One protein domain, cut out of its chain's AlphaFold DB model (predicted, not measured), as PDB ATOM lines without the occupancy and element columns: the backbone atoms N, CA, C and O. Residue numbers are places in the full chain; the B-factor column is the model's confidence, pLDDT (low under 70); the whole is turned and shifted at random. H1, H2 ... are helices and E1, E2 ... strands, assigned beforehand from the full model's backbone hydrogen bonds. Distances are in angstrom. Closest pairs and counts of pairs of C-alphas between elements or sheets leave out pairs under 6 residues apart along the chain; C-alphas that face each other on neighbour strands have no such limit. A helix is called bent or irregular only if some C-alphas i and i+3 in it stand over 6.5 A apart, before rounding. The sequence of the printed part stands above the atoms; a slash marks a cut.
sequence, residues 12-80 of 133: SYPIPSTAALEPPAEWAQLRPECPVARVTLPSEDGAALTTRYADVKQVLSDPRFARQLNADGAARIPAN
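What this domain is: This is residues 12 to 80 of the 133 residues of an uncharacterized protein of Saccharopolyspora spinosa (UniProt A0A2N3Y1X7). A slender two-stranded hairpin, E1 and E2, stands in the middle of a loose frame, with one short helix at each side of the hairpin's open end: H1 leads into E1, and H2 follows E2. A long unnamed stretch, residues 12 to 24, loops out ahead of H1, and another, residues 62 to 80, runs from H2 back toward the turn of the hairpin; residues 60 to 68 stick out free. The printed part has 69 residues with two named helices and two named strands in the order H1, E1, E2, H2; the sheet, in the order E1 - E2, is antiparallel. The class is mixed, helices and strands, with 28 residues in named elements, under half of those printed. The whole is only just loose, close to compact, with a radius of gyration of the C-alphas of 13.4 A and spans of 35 by 31 by 20 A.

How they stand to each other: After residues 12 to 24 comes H1, residues 25 to 33, and a tight link joins it to E1, residues 36 to 40. The closest C-alphas of H1 and E1 are those of Leu 30 and Ala 37, 7.3 A apart. E1 and E2, residues 46 to 50, form a hairpin with a tight link; they are antiparallel, with 146 degrees between their directions. The C-alphas of Arg 38 and Ala 48 face each other at 4.7 A. N 37 and O 49 are within hydrogen-bond range at 2.9 A, and so are N 49 and O 37 at 2.7 A. A tight link leads from E2 to H2, residues 53 to 61, and the closest C-alphas of these two are those of Thr 50 and Val 56, 6.2 A apart. H1 is apart from E2 and from H2; E1 and H2 are only just apart, at 8.4 A. In H2 every O i to N i+4 pair is within hydrogen-bond range, in H1 4 of 5.

Where its parts are: H1 begins at C-alpha 25, (19.698, -33.817, -36.887), and measures 13.1 A from first to last C-alpha. It is neither bent nor irregular, but only just: C-alphas 29 and 32 are 6.2 A apart. E1 measures 13.3 A and E2 13.4 A, with C-alpha 46 at (32.676, -16.714, -34.735). H2 measures 12.1 A and ends at C-alpha 61, (40.156, -29.813, -17.962).

The domain as a whole: The two C-alphas farthest apart are those of Ala 19 and Asp 72, at 36.9 A. The printed part has no cut, and its links between named elements are tight. Residues 60 to 68, of which 60 and 61 belong to H2, stand free. The mean pLDDT of the printed part is 71.1; 28 residues are under 70, among them residues 16 to 23 and 66 to 80.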
ATOM      1  N   SER A  12      24.929 -21.561 -38.223       76.38
ATOM      2  CA  SER A  12      24.294 -20.586 -37.335       76.38
ATOM      3  C   SER A  12      23.925 -21.246 -36.007       76.38
ATOM      4  O   SER A  12      23.301 -22.309 -35.983       76.38
ATOM      5  N   TYR A  13      24.323 -20.621 -34.903       69.56
ATOM      6  CA  TYR A  13      23.983 -21.052 -33.556       69.56
ATOM      7  C   TYR A  13      22.976 -20.070 -32.934       69.56
ATOM      8  O   TYR A  13      23.191 -18.859 -33.004       69.56
ATOM      9  N   PRO A  14      21.910 -20.541 -32.261       73.31
ATOM     10  CA  PRO A  14      21.582 -21.937 -31.957       73.31
ATOM     11  C   PRO A  14      21.035 -22.715 -33.162       73.31
ATOM     12  O   PRO A  14      20.214 -22.201 -33.917       73.31
ATOM     13  N   ILE A  15      21.456 -23.977 -33.298       75.56
ATOM     14  CA  ILE A  15      20.910 -24.898 -34.305       75.56
ATOM     15  C   ILE A  15      19.464 -25.231 -33.898       75.56
ATOM     16  O   ILE A  15      19.264 -25.743 -32.790       75.56
ATOM     17  N   PRO A  16      18.456 -24.932 -34.734       68.25
ATOM     18  CA  PRO A  16      17.060 -25.153 -34.385       68.25
ATOM     19  C   PRO A  16      16.738 -26.650 -34.317       68.25
ATOM     20  O   PRO A  16      17.031 -27.404 -35.240       68.25
ATOM     21  N   SER A  17      16.096 -27.086 -33.235       63.62
ATOM     22  CA  SER A  17      15.528 -28.432 -33.128       63.62
ATOM     23  C   SER A  17      14.137 -28.466 -33.765       63.62
ATOM     24  O   SER A  17      13.297 -27.611 -33.485       63.62
ATOM     25  N   THR A  18      13.864 -29.472 -34.594       62.78
ATOM     26  CA  THR A  18      12.545 -29.672 -35.224       62.78
ATOM     27  C   THR A  18      11.525 -30.329 -34.286       62.78
ATOM     28  O   THR A  18      10.326 -30.249 -34.544       62.78
ATOM     29  N   ALA A  19      11.973 -30.925 -33.174       63.50
ATOM     30  CA  ALA A  19      11.129 -31.484 -32.119       63.50
ATOM     31  C   ALA A  19      11.638 -31.075 -30.723       63.50
ATOM     32  O   ALA A  19      12.831 -30.869 -30.522       63.50
ATOM     33  N   ALA A  20      10.722 -30.945 -29.756       55.06
ATOM     34  CA  ALA A  20      10.989 -30.340 -28.444       55.06
ATOM     35  C   ALA A  20      11.960 -31.130 -27.545       55.06
ATOM     36  O   ALA A  20      12.541 -30.556 -26.628       55.06
ATOM     37  N   LEU A  21      12.120 -32.436 -27.788       62.59
ATOM     38  CA  LEU A  21      12.945 -33.338 -26.974       62.59
ATOM     39  C   LEU A  21      13.987 -34.112 -27.790       62.59
ATOM     40  O   LEU A  21      14.735 -34.900 -27.217       62.59
ATOM     41  N   GLU A  22      14.056 -33.884 -29.103       63.81
ATOM     42  CA  GLU A  22      15.030 -34.558 -29.959       63.81
ATOM     43  C   GLU A  22      16.201 -33.624 -30.263       63.81
ATOM     44  O   GLU A  22      15.990 -32.442 -30.571       63.81
ATOM     45  N   PRO A  23      17.444 -34.126 -30.200       66.69
ATOM     46  CA  PRO A  23      18.588 -33.347 -30.631       66.69
ATOM     47  C   PRO A  23      18.447 -33.007 -32.127       66.69
ATOM     48  O   PRO A  23      17.986 -33.850 -32.901       66.69
ATOM     49  N   PRO A  24      18.859 -31.803 -32.565       73.94
ATOM     50  CA  PRO A  24      18.825 -31.451 -33.982       73.94
ATOM     51  C   PRO A  24      19.615 -32.463 -34.823       73.94
ATOM     52  O   PRO A  24      20.675 -32.939 -34.398       73.94
ATOM     53  N   ALA A  25      19.114 -32.794 -36.014       74.94
ATOM     54  CA  ALA A  25      19.698 -33.817 -36.887       74.94
ATOM     55  C   ALA A  25      21.160 -33.504 -37.262       74.94
ATOM     56  O   ALA A  25      21.984 -34.405 -37.428       74.94
ATOM     57  N   GLU A  26      21.504 -32.222 -37.305       72.88
ATOM     58  CA  GLU A  26      22.843 -31.698 -37.544       72.88
ATOM     59  C   GLU A  26      23.840 -32.183 -36.478       72.88
ATOM     60  O   GLU A  26      25.004 -32.426 -36.783       72.88
ATOM     61  N   TRP A  27      23.406 -32.423 -35.235       72.94
ATOM     62  CA  TRP A  27      24.284 -32.951 -34.184       72.94
ATOM     63  C   TRP A  27      24.714 -34.391 -34.464       72.94
ATOM     64  O   TRP A  27      25.832 -34.774 -34.117       72.94
ATOM     65  N   ALA A  28      23.840 -35.196 -35.074       72.00
ATOM     66  CA  ALA A  28      24.150 -36.577 -35.430       72.00
ATOM     67  C   ALA A  28      25.185 -36.657 -36.564       72.00
ATOM     68  O   ALA A  28      25.977 -37.595 -36.582       72.00
ATOM     69  N   GLN A  29      25.209 -35.658 -37.452       71.44
ATOM     70  CA  GLN A  29      26.154 -35.553 -38.572       71.44
ATOM     71  C   GLN A  29      27.507 -34.975 -38.127       71.44
ATOM     72  O   GLN A  29      28.561 -35.499 -38.475       71.44
ATOM     73  N   LEU A  30      27.495 -33.953 -37.262       74.31
ATOM     74  CA  LEU A  30      28.719 -33.303 -36.783       74.31
ATOM     75  C   LEU A  30      29.588 -34.206 -35.899       74.31
ATOM     76  O   LEU A  30      30.810 -34.109 -35.933       74.31
ATOM     77  N   ARG A  31      28.986 -35.092 -35.098       71.81
ATOM     78  CA  ARG A  31      29.728 -35.982 -34.182       71.81
ATOM     79  C   ARG A  31      30.742 -36.903 -34.890       71.81
ATOM     80  O   ARG A  31      31.854 -37.011 -34.368       71.81
ATOM     81  N   PRO A  32      30.394 -37.597 -35.995       70.56
ATOM     82  CA  PRO A  32      31.344 -38.421 -36.742       70.56
ATOM     83  C   PRO A  32      32.222 -37.635 -37.727       70.56
ATOM     84  O   PRO A  32      33.386 -37.995 -37.878       70.56
ATOM     85  N   GLU A  33      31.702 -36.596 -38.389       67.81
ATOM     86  CA  GLU A  33      32.411 -35.922 -39.491       67.81
ATOM     87  C   GLU A  33      33.348 -34.807 -39.006       67.81
ATOM     88  O   GLU A  33      34.498 -34.734 -39.433       67.81
ATOM     89  N   CYS A  34      32.882 -33.966 -38.078       67.88
ATOM     90  CA  CYS A  34      33.574 -32.751 -37.645       67.88
ATOM     91  C   CYS A  34      33.323 -32.490 -36.146       67.88
ATOM     92  O   CYS A  34      32.465 -31.676 -35.788       67.88
ATOM     93  N   PRO A  35      34.077 -33.142 -35.237       68.12
ATOM     94  CA  PRO A  35      33.846 -33.037 -33.794       68.12
ATOM     95  C   PRO A  35      34.093 -31.628 -33.227       68.12
ATOM     96  O   PRO A  35      33.616 -31.322 -32.132       68.12
ATOM     97  N   VAL A  36      34.795 -30.766 -33.976       79.44
ATOM     98  CA  VAL A  36      34.976 -29.333 -33.700       79.44
ATOM     99  C   VAL A  36      34.548 -28.537 -34.936       79.44
ATOM    100  O   VAL A  36      35.294 -28.441 -35.908       79.44
ATOM    101  N   ALA A  37      33.342 -27.972 -34.907       78.50
ATOM    102  CA  ALA A  37      32.754 -27.222 -36.017       78.50
ATOM    103  C   ALA A  37      32.820 -25.710 -35.773       78.50
ATOM    104  O   ALA A  37      32.680 -25.257 -34.639       78.50
ATOM    105  N   ARG A  38      32.999 -24.903 -36.822       81.25
ATOM    106  CA  ARG A  38      32.878 -23.441 -36.711       81.25
ATOM    107  C   ARG A  38      31.405 -23.039 -36.732       81.25
ATOM    108  O   ARG A  38      30.641 -23.527 -37.561       81.25
ATOM    109  N   VAL A  39      31.017 -22.143 -35.834       80.88
ATOM    110  CA  VAL A  39      29.654 -21.619 -35.731       80.88
ATOM    111  C   VAL A  39      29.655 -20.099 -35.640       80.88
ATOM    112  O   VAL A  39      30.587 -19.507 -35.101       80.88
ATOM    113  N   THR A  40      28.593 -19.479 -36.135       79.56
ATOM    114  CA  THR A  40      28.319 -18.053 -35.964       79.56
ATOM    115  C   THR A  40      27.299 -17.891 -34.848       79.56
ATOM    116  O   THR A  40      26.220 -18.488 -34.894       79.56
ATOM    117  N   LEU A  41      27.645 -17.118 -33.825       77.88
ATOM    118  CA  LEU A  41      26.757 -16.817 -32.707       77.88
ATOM    119  C   LEU A  41      25.750 -15.720 -33.095       77.88
ATOM    120  O   LEU A  41      25.970 -14.988 -34.059       77.88
ATOM    121  N   PRO A  42      24.670 -15.520 -32.317       72.50
ATOM    122  CA  PRO A  42      23.723 -14.431 -32.558       72.50
ATOM    123  C   PRO A  42      24.355 -13.030 -32.515       72.50
ATOM    124  O   PRO A  42      23.761 -12.086 -33.020       72.50
ATOM    125  N   SER A  43      25.530 -12.878 -31.895       66.12
ATOM    126  CA  SER A  43      26.315 -11.637 -31.891       66.12
ATOM    127  C   SER A  43      27.111 -11.385 -33.171       66.12
ATOM    128  O   SER A  43      27.863 -10.414 -33.211       66.12
ATOM    129  N   GLU A  44      26.991 -12.274 -34.161       74.19
ATOM    130  CA  GLU A  44      27.825 -12.355 -35.367       74.19
ATOM    131  C   GLU A  44      29.281 -12.771 -35.101       74.19
ATOM    132  O   GLU A  44      30.059 -12.943 -36.041       74.19
ATOM    133  N   ASP A  45      29.651 -13.022 -33.842       74.06
ATOM    134  CA  ASP A  45      30.988 -13.502 -33.513       74.06
ATOM    135  C   ASP A  45      31.141 -14.984 -33.905       74.06
ATOM    136  O   ASP A  45      30.242 -15.811 -33.710       74.06
ATOM    137  N   GLY A  46      32.314 -15.332 -34.436       77.56
ATOM    138  CA  GLY A  46      32.676 -16.714 -34.735       77.56
ATOM    139  C   GLY A  46      33.108 -17.477 -33.480       77.56
ATOM    140  O   GLY A  46      33.887 -16.973 -32.673       77.56
ATOM    141  N   ALA A  47      32.648 -18.717 -33.337       80.00
ATOM    142  CA  ALA A  47      33.035 -19.623 -32.261       80.00
ATOM    143  C   ALA A  47      33.297 -21.045 -32.781       80.00
ATOM    144  O   ALA A  47      32.908 -21.409 -33.890       80.00
ATOM    145  N   ALA A  48      33.965 -21.863 -31.968       81.56
ATOM    146  CA  ALA A  48      34.113 -23.293 -32.214       81.56
ATOM    147  C   ALA A  48      33.130 -24.073 -31.327       81.56
ATOM    148  O   ALA A  48      33.099 -23.885 -30.112       81.56
ATOM    149  N   LEU A  49      32.332 -24.947 -31.936       80.69
ATOM    150  CA  LEU A  49      31.407 -25.864 -31.281       80.69
ATOM    151  C   LEU A  49      32.026 -27.260 -31.223       80.69
ATOM    152  O   LEU A  49      32.240 -27.900 -32.252       80.69
ATOM    153  N   THR A  50      32.264 -27.753 -30.012       82.62
ATOM    154  CA  THR A  50      32.754 -29.113 -29.772       82.62
ATOM    155  C   THR A  50      31.584 -30.041 -29.458       82.62
ATOM    156  O   THR A  50      30.840 -29.801 -28.509       82.62
ATOM    157  N   THR A  51      31.405 -31.108 -30.238       79.44
ATOM    158  CA  THR A  51      30.236 -32.006 -30.126       79.44
ATOM    159  C   THR A  51      30.552 -33.352 -29.470       79.44
ATOM    160  O   THR A  51      29.639 -34.032 -28.990       79.44
ATOM    161  N   ARG A  52      31.832 -33.751 -29.405       78.56
ATOM    162  CA  ARG A  52      32.272 -35.018 -28.802       78.56
ATOM    163  C   ARG A  52      32.622 -34.848 -27.325       78.56
ATOM    164  O   ARG A  52      33.395 -33.974 -26.948       78.56
ATOM    165  N   TYR A  53      32.128 -35.765 -26.491       77.81
ATOM    166  CA  TYR A  53      32.341 -35.730 -25.040       77.81
ATOM    167  C   TYR A  53      33.822 -35.724 -24.622       77.81
ATOM    168  O   TYR A  53      34.194 -34.990 -23.713       77.81
ATOM    169  N   ALA A  54      34.668 -36.524 -25.281       77.56
ATOM    170  CA  ALA A  54      36.100 -36.585 -24.974       77.56
ATOM    171  C   ALA A  54      36.782 -35.217 -25.147       77.56
ATOM    172  O   ALA A  54      37.517 -34.780 -24.264       77.56
ATOM    173  N   ASP A  55      36.454 -34.522 -26.235       79.25
ATOM    174  CA  ASP A  55      37.025 -33.220 -26.573       79.25
ATOM    175  C   ASP A  55      36.489 -32.132 -25.631       79.25
ATOM    176  O   ASP A  55      37.257 -31.314 -25.132       79.25
ATOM    177  N   VAL A  56      35.195 -32.173 -25.282       81.56
ATOM    178  CA  VAL A  56      34.611 -31.286 -24.257       81.56
ATOM    179  C   VAL A  56      35.304 -31.480 -22.910       81.56
ATOM    180  O   VAL A  56      35.682 -30.507 -22.260       81.56
ATOM    181  N   LYS A  57      35.507 -32.733 -22.489       79.75
ATOM    182  CA  LYS A  57      36.199 -33.042 -21.235       79.75
ATOM    183  C   LYS A  57      37.632 -32.512 -21.250       79.75
ATOM    184  O   LYS A  57      38.078 -31.978 -20.238       79.75
ATOM    185  N   GLN A  58      38.335 -32.630 -22.375       80.00
ATOM    186  CA  GLN A  58      39.688 -32.106 -22.533       80.00
ATOM    187  C   GLN A  58      39.719 -30.574 -22.453       80.00
ATOM    188  O   GLN A  58      40.511 -30.040 -21.684       80.00
ATOM    189  N   VAL A  59      38.833 -29.882 -23.176       78.94
ATOM    190  CA  VAL A  59      38.724 -28.414 -23.145       78.94
ATOM    191  C   VAL A  59      38.424 -27.919 -21.731       78.94
ATOM    192  O   VAL A  59      39.089 -27.013 -21.252       78.94
ATOM    193  N   LEU A  60      37.477 -28.545 -21.026       77.94
ATOM    194  CA  LEU A  60      37.113 -28.145 -19.663       77.94
ATOM    195  C   LEU A  60      38.179 -28.483 -18.609       77.94
ATOM    196  O   LEU A  60      38.158 -27.900 -17.528       77.94
ATOM    197  N   SER A  61      39.080 -29.428 -18.890       80.25
ATOM    198  CA  SER A  61      40.156 -29.813 -17.962       80.25
ATOM    199  C   SER A  61      41.455 -29.038 -18.198       80.25
ATOM    200  O   SER A  61      42.347 -29.072 -17.353       80.25
ATOM    201  N   ASP A  62      41.599 -28.383 -19.350       78.81
ATOM    202  CA  ASP A  62      42.824 -27.699 -19.746       78.81
ATOM    203  C   ASP A  62      42.789 -26.227 -19.287       78.81
ATOM    204  O   ASP A  62      41.930 -25.459 -19.728       78.81
ATOM    205  N   PRO A  63      43.732 -25.791 -18.427       76.44
ATOM    206  CA  PRO A  63      43.731 -24.452 -17.835       76.44
ATOM    207  C   PRO A  63      43.926 -23.323 -18.857       76.44
ATOM    208  O   PRO A  63      43.723 -22.156 -18.526       76.44
ATOM    209  N   ARG A  64      44.315 -23.641 -20.099       75.50
ATOM    210  CA  ARG A  64      44.411 -22.665 -21.192       75.50
ATOM    211  C   ARG A  64      43.040 -22.205 -21.684       75.50
ATOM    212  O   ARG A  64      42.935 -21.114 -22.238       75.50
ATOM    213  N   PHE A  65      41.996 -23.008 -21.483       71.62
ATOM    214  CA  PHE A  65      40.624 -22.661 -21.838       71.62
ATOM    215  C   PHE A  65      39.912 -22.085 -20.618       71.62
ATOM    216  O   PHE A  65      39.163 -22.756 -19.912       71.62
ATOM    217  N   ALA A  66      40.159 -20.806 -20.355       65.94
ATOM    218  CA  ALA A  66      39.465 -20.094 -19.297       65.94
ATOM    219  C   ALA A  66      38.092 -19.604 -19.779       65.94
ATOM    220  O   ALA A  66      37.927 -19.160 -20.917       65.94
ATOM    221  N   ARG A  67      37.100 -19.602 -18.883       65.56
ATOM    222  CA  ARG A  67      35.783 -18.982 -19.116       65.56
ATOM    223  C   ARG A  67      35.876 -17.453 -18.983       65.56
ATOM    224  O   ARG A  67      35.184 -16.845 -18.174       65.56
ATOM    225  N   GLN A  68      36.764 -16.834 -19.758       64.00
ATOM    226  CA  GLN A  68      36.970 -15.387 -19.810       64.00
ATOM    227  C   GLN A  68      36.138 -14.792 -20.934       64.00
ATOM    228  O   GLN A  68      36.572 -14.649 -22.072       64.00
ATOM    229  N   LEU A  69      34.898 -14.459 -20.609       62.66
ATOM    230  CA  LEU A  69      33.945 -13.975 -21.599       62.66
ATOM    231  C   LEU A  69      33.991 -12.441 -21.784       62.66
ATOM    232  O   LEU A  69      33.173 -11.878 -22.506       62.66
ATOM    233  N   ASN A  70      34.923 -11.771 -21.104       60.66
ATOM    234  CA  ASN A  70      35.167 -10.329 -21.147       60.66
ATOM    235  C   ASN A  70      36.559  -9.971 -21.702       60.66
ATOM    236  O   ASN A  70      36.941  -8.806 -21.634       60.66
ATOM    237  N   ALA A  71      37.318 -10.955 -22.192       62.53
ATOM    238  CA  ALA A  71      38.604 -10.714 -22.832       62.53
ATOM    239  C   ALA A  71      38.413 -10.034 -24.199       62.53
ATOM    240  O   ALA A  71      37.394 -10.239 -24.867       62.53
ATOM    241  N   ASP A  72      39.404  -9.254 -24.628       57.31
ATOM    242  CA  ASP A  72      39.400  -8.649 -25.959       57.31
ATOM    243  C   ASP A  72      39.351  -9.750 -27.031       57.31
ATOM    244  O   ASP A  72      40.191 -10.648 -27.065       57.31
ATOM    245  N   GLY A  73      38.326  -9.703 -27.888       61.81
ATOM    246  CA  GLY A  73      38.076 -10.726 -28.909       61.81
ATOM    247  C   GLY A  73      37.305 -11.965 -28.429       61.81
ATOM    248  O   GLY A  73      37.140 -12.905 -29.206       61.81
ATOM    249  N   ALA A  74      36.808 -11.991 -27.186       61.88
ATOM    250  CA  ALA A  74      35.938 -13.068 -26.718       61.88
ATOM    251  C   ALA A  74      34.599 -13.073 -27.478       61.88
ATOM    252  O   ALA A  74      33.905 -12.056 -27.554       61.88
ATOM    253  N   ALA A  75      34.216 -14.240 -28.003       59.81
ATOM    254  CA  ALA A  75      32.957 -14.415 -28.718       59.81
ATOM    255  C   ALA A  75      31.758 -14.203 -27.776       59.81
ATOM    256  O   ALA A  75      31.648 -14.829 -26.716       59.81
ATOM    257  N   ARG A  76      30.841 -13.309 -28.152       65.19
ATOM    258  CA  ARG A  76      29.661 -12.959 -27.357       65.19
ATOM    259  C   ARG A  76      28.515 -13.907 -27.699       65.19
ATOM    260  O   ARG A  76      28.264 -14.230 -28.845       65.19
ATOM    261  N   ILE A  77      27.768 -14.357 -26.697       60.25
ATOM    262  CA  ILE A  77      26.607 -15.238 -26.925       60.25
ATOM    263  C   ILE A  77      25.305 -14.453 -27.197       60.25
ATOM    264  O   ILE A  77      24.530 -14.874 -28.056       60.25
ATOM    265  N   PRO A  78      24.991 -13.334 -26.508       61.97
ATOM    266  CA  PRO A  78      23.810 -12.544 -26.848       61.97
ATOM    267  C   PRO A  78      24.088 -11.515 -27.954       61.97
ATOM    268  O   PRO A  78      25.078 -10.794 -27.904       61.97
ATOM    269  N   ALA A  79      23.138 -11.386 -28.885       50.31
ATOM    270  CA  ALA A  79      23.132 -10.378 -29.949       50.31
ATOM    271  C   ALA A  79      22.913  -8.933 -29.459       50.31
ATOM    272  O   ALA A  79      23.191  -7.990 -30.189       50.31
ATOM    273  N   ASN A  80      22.370  -8.741 -28.248       47.00
ATOM    274  CA  ASN A  80      22.002  -7.417 -27.742       47.00
ATOM    275  C   ASN A  80      22.861  -6.979 -26.543       47.00
ATOM    276  O   ASN A  80      23.289  -7.784 -25.710       47.00
TER     277      ASN A  80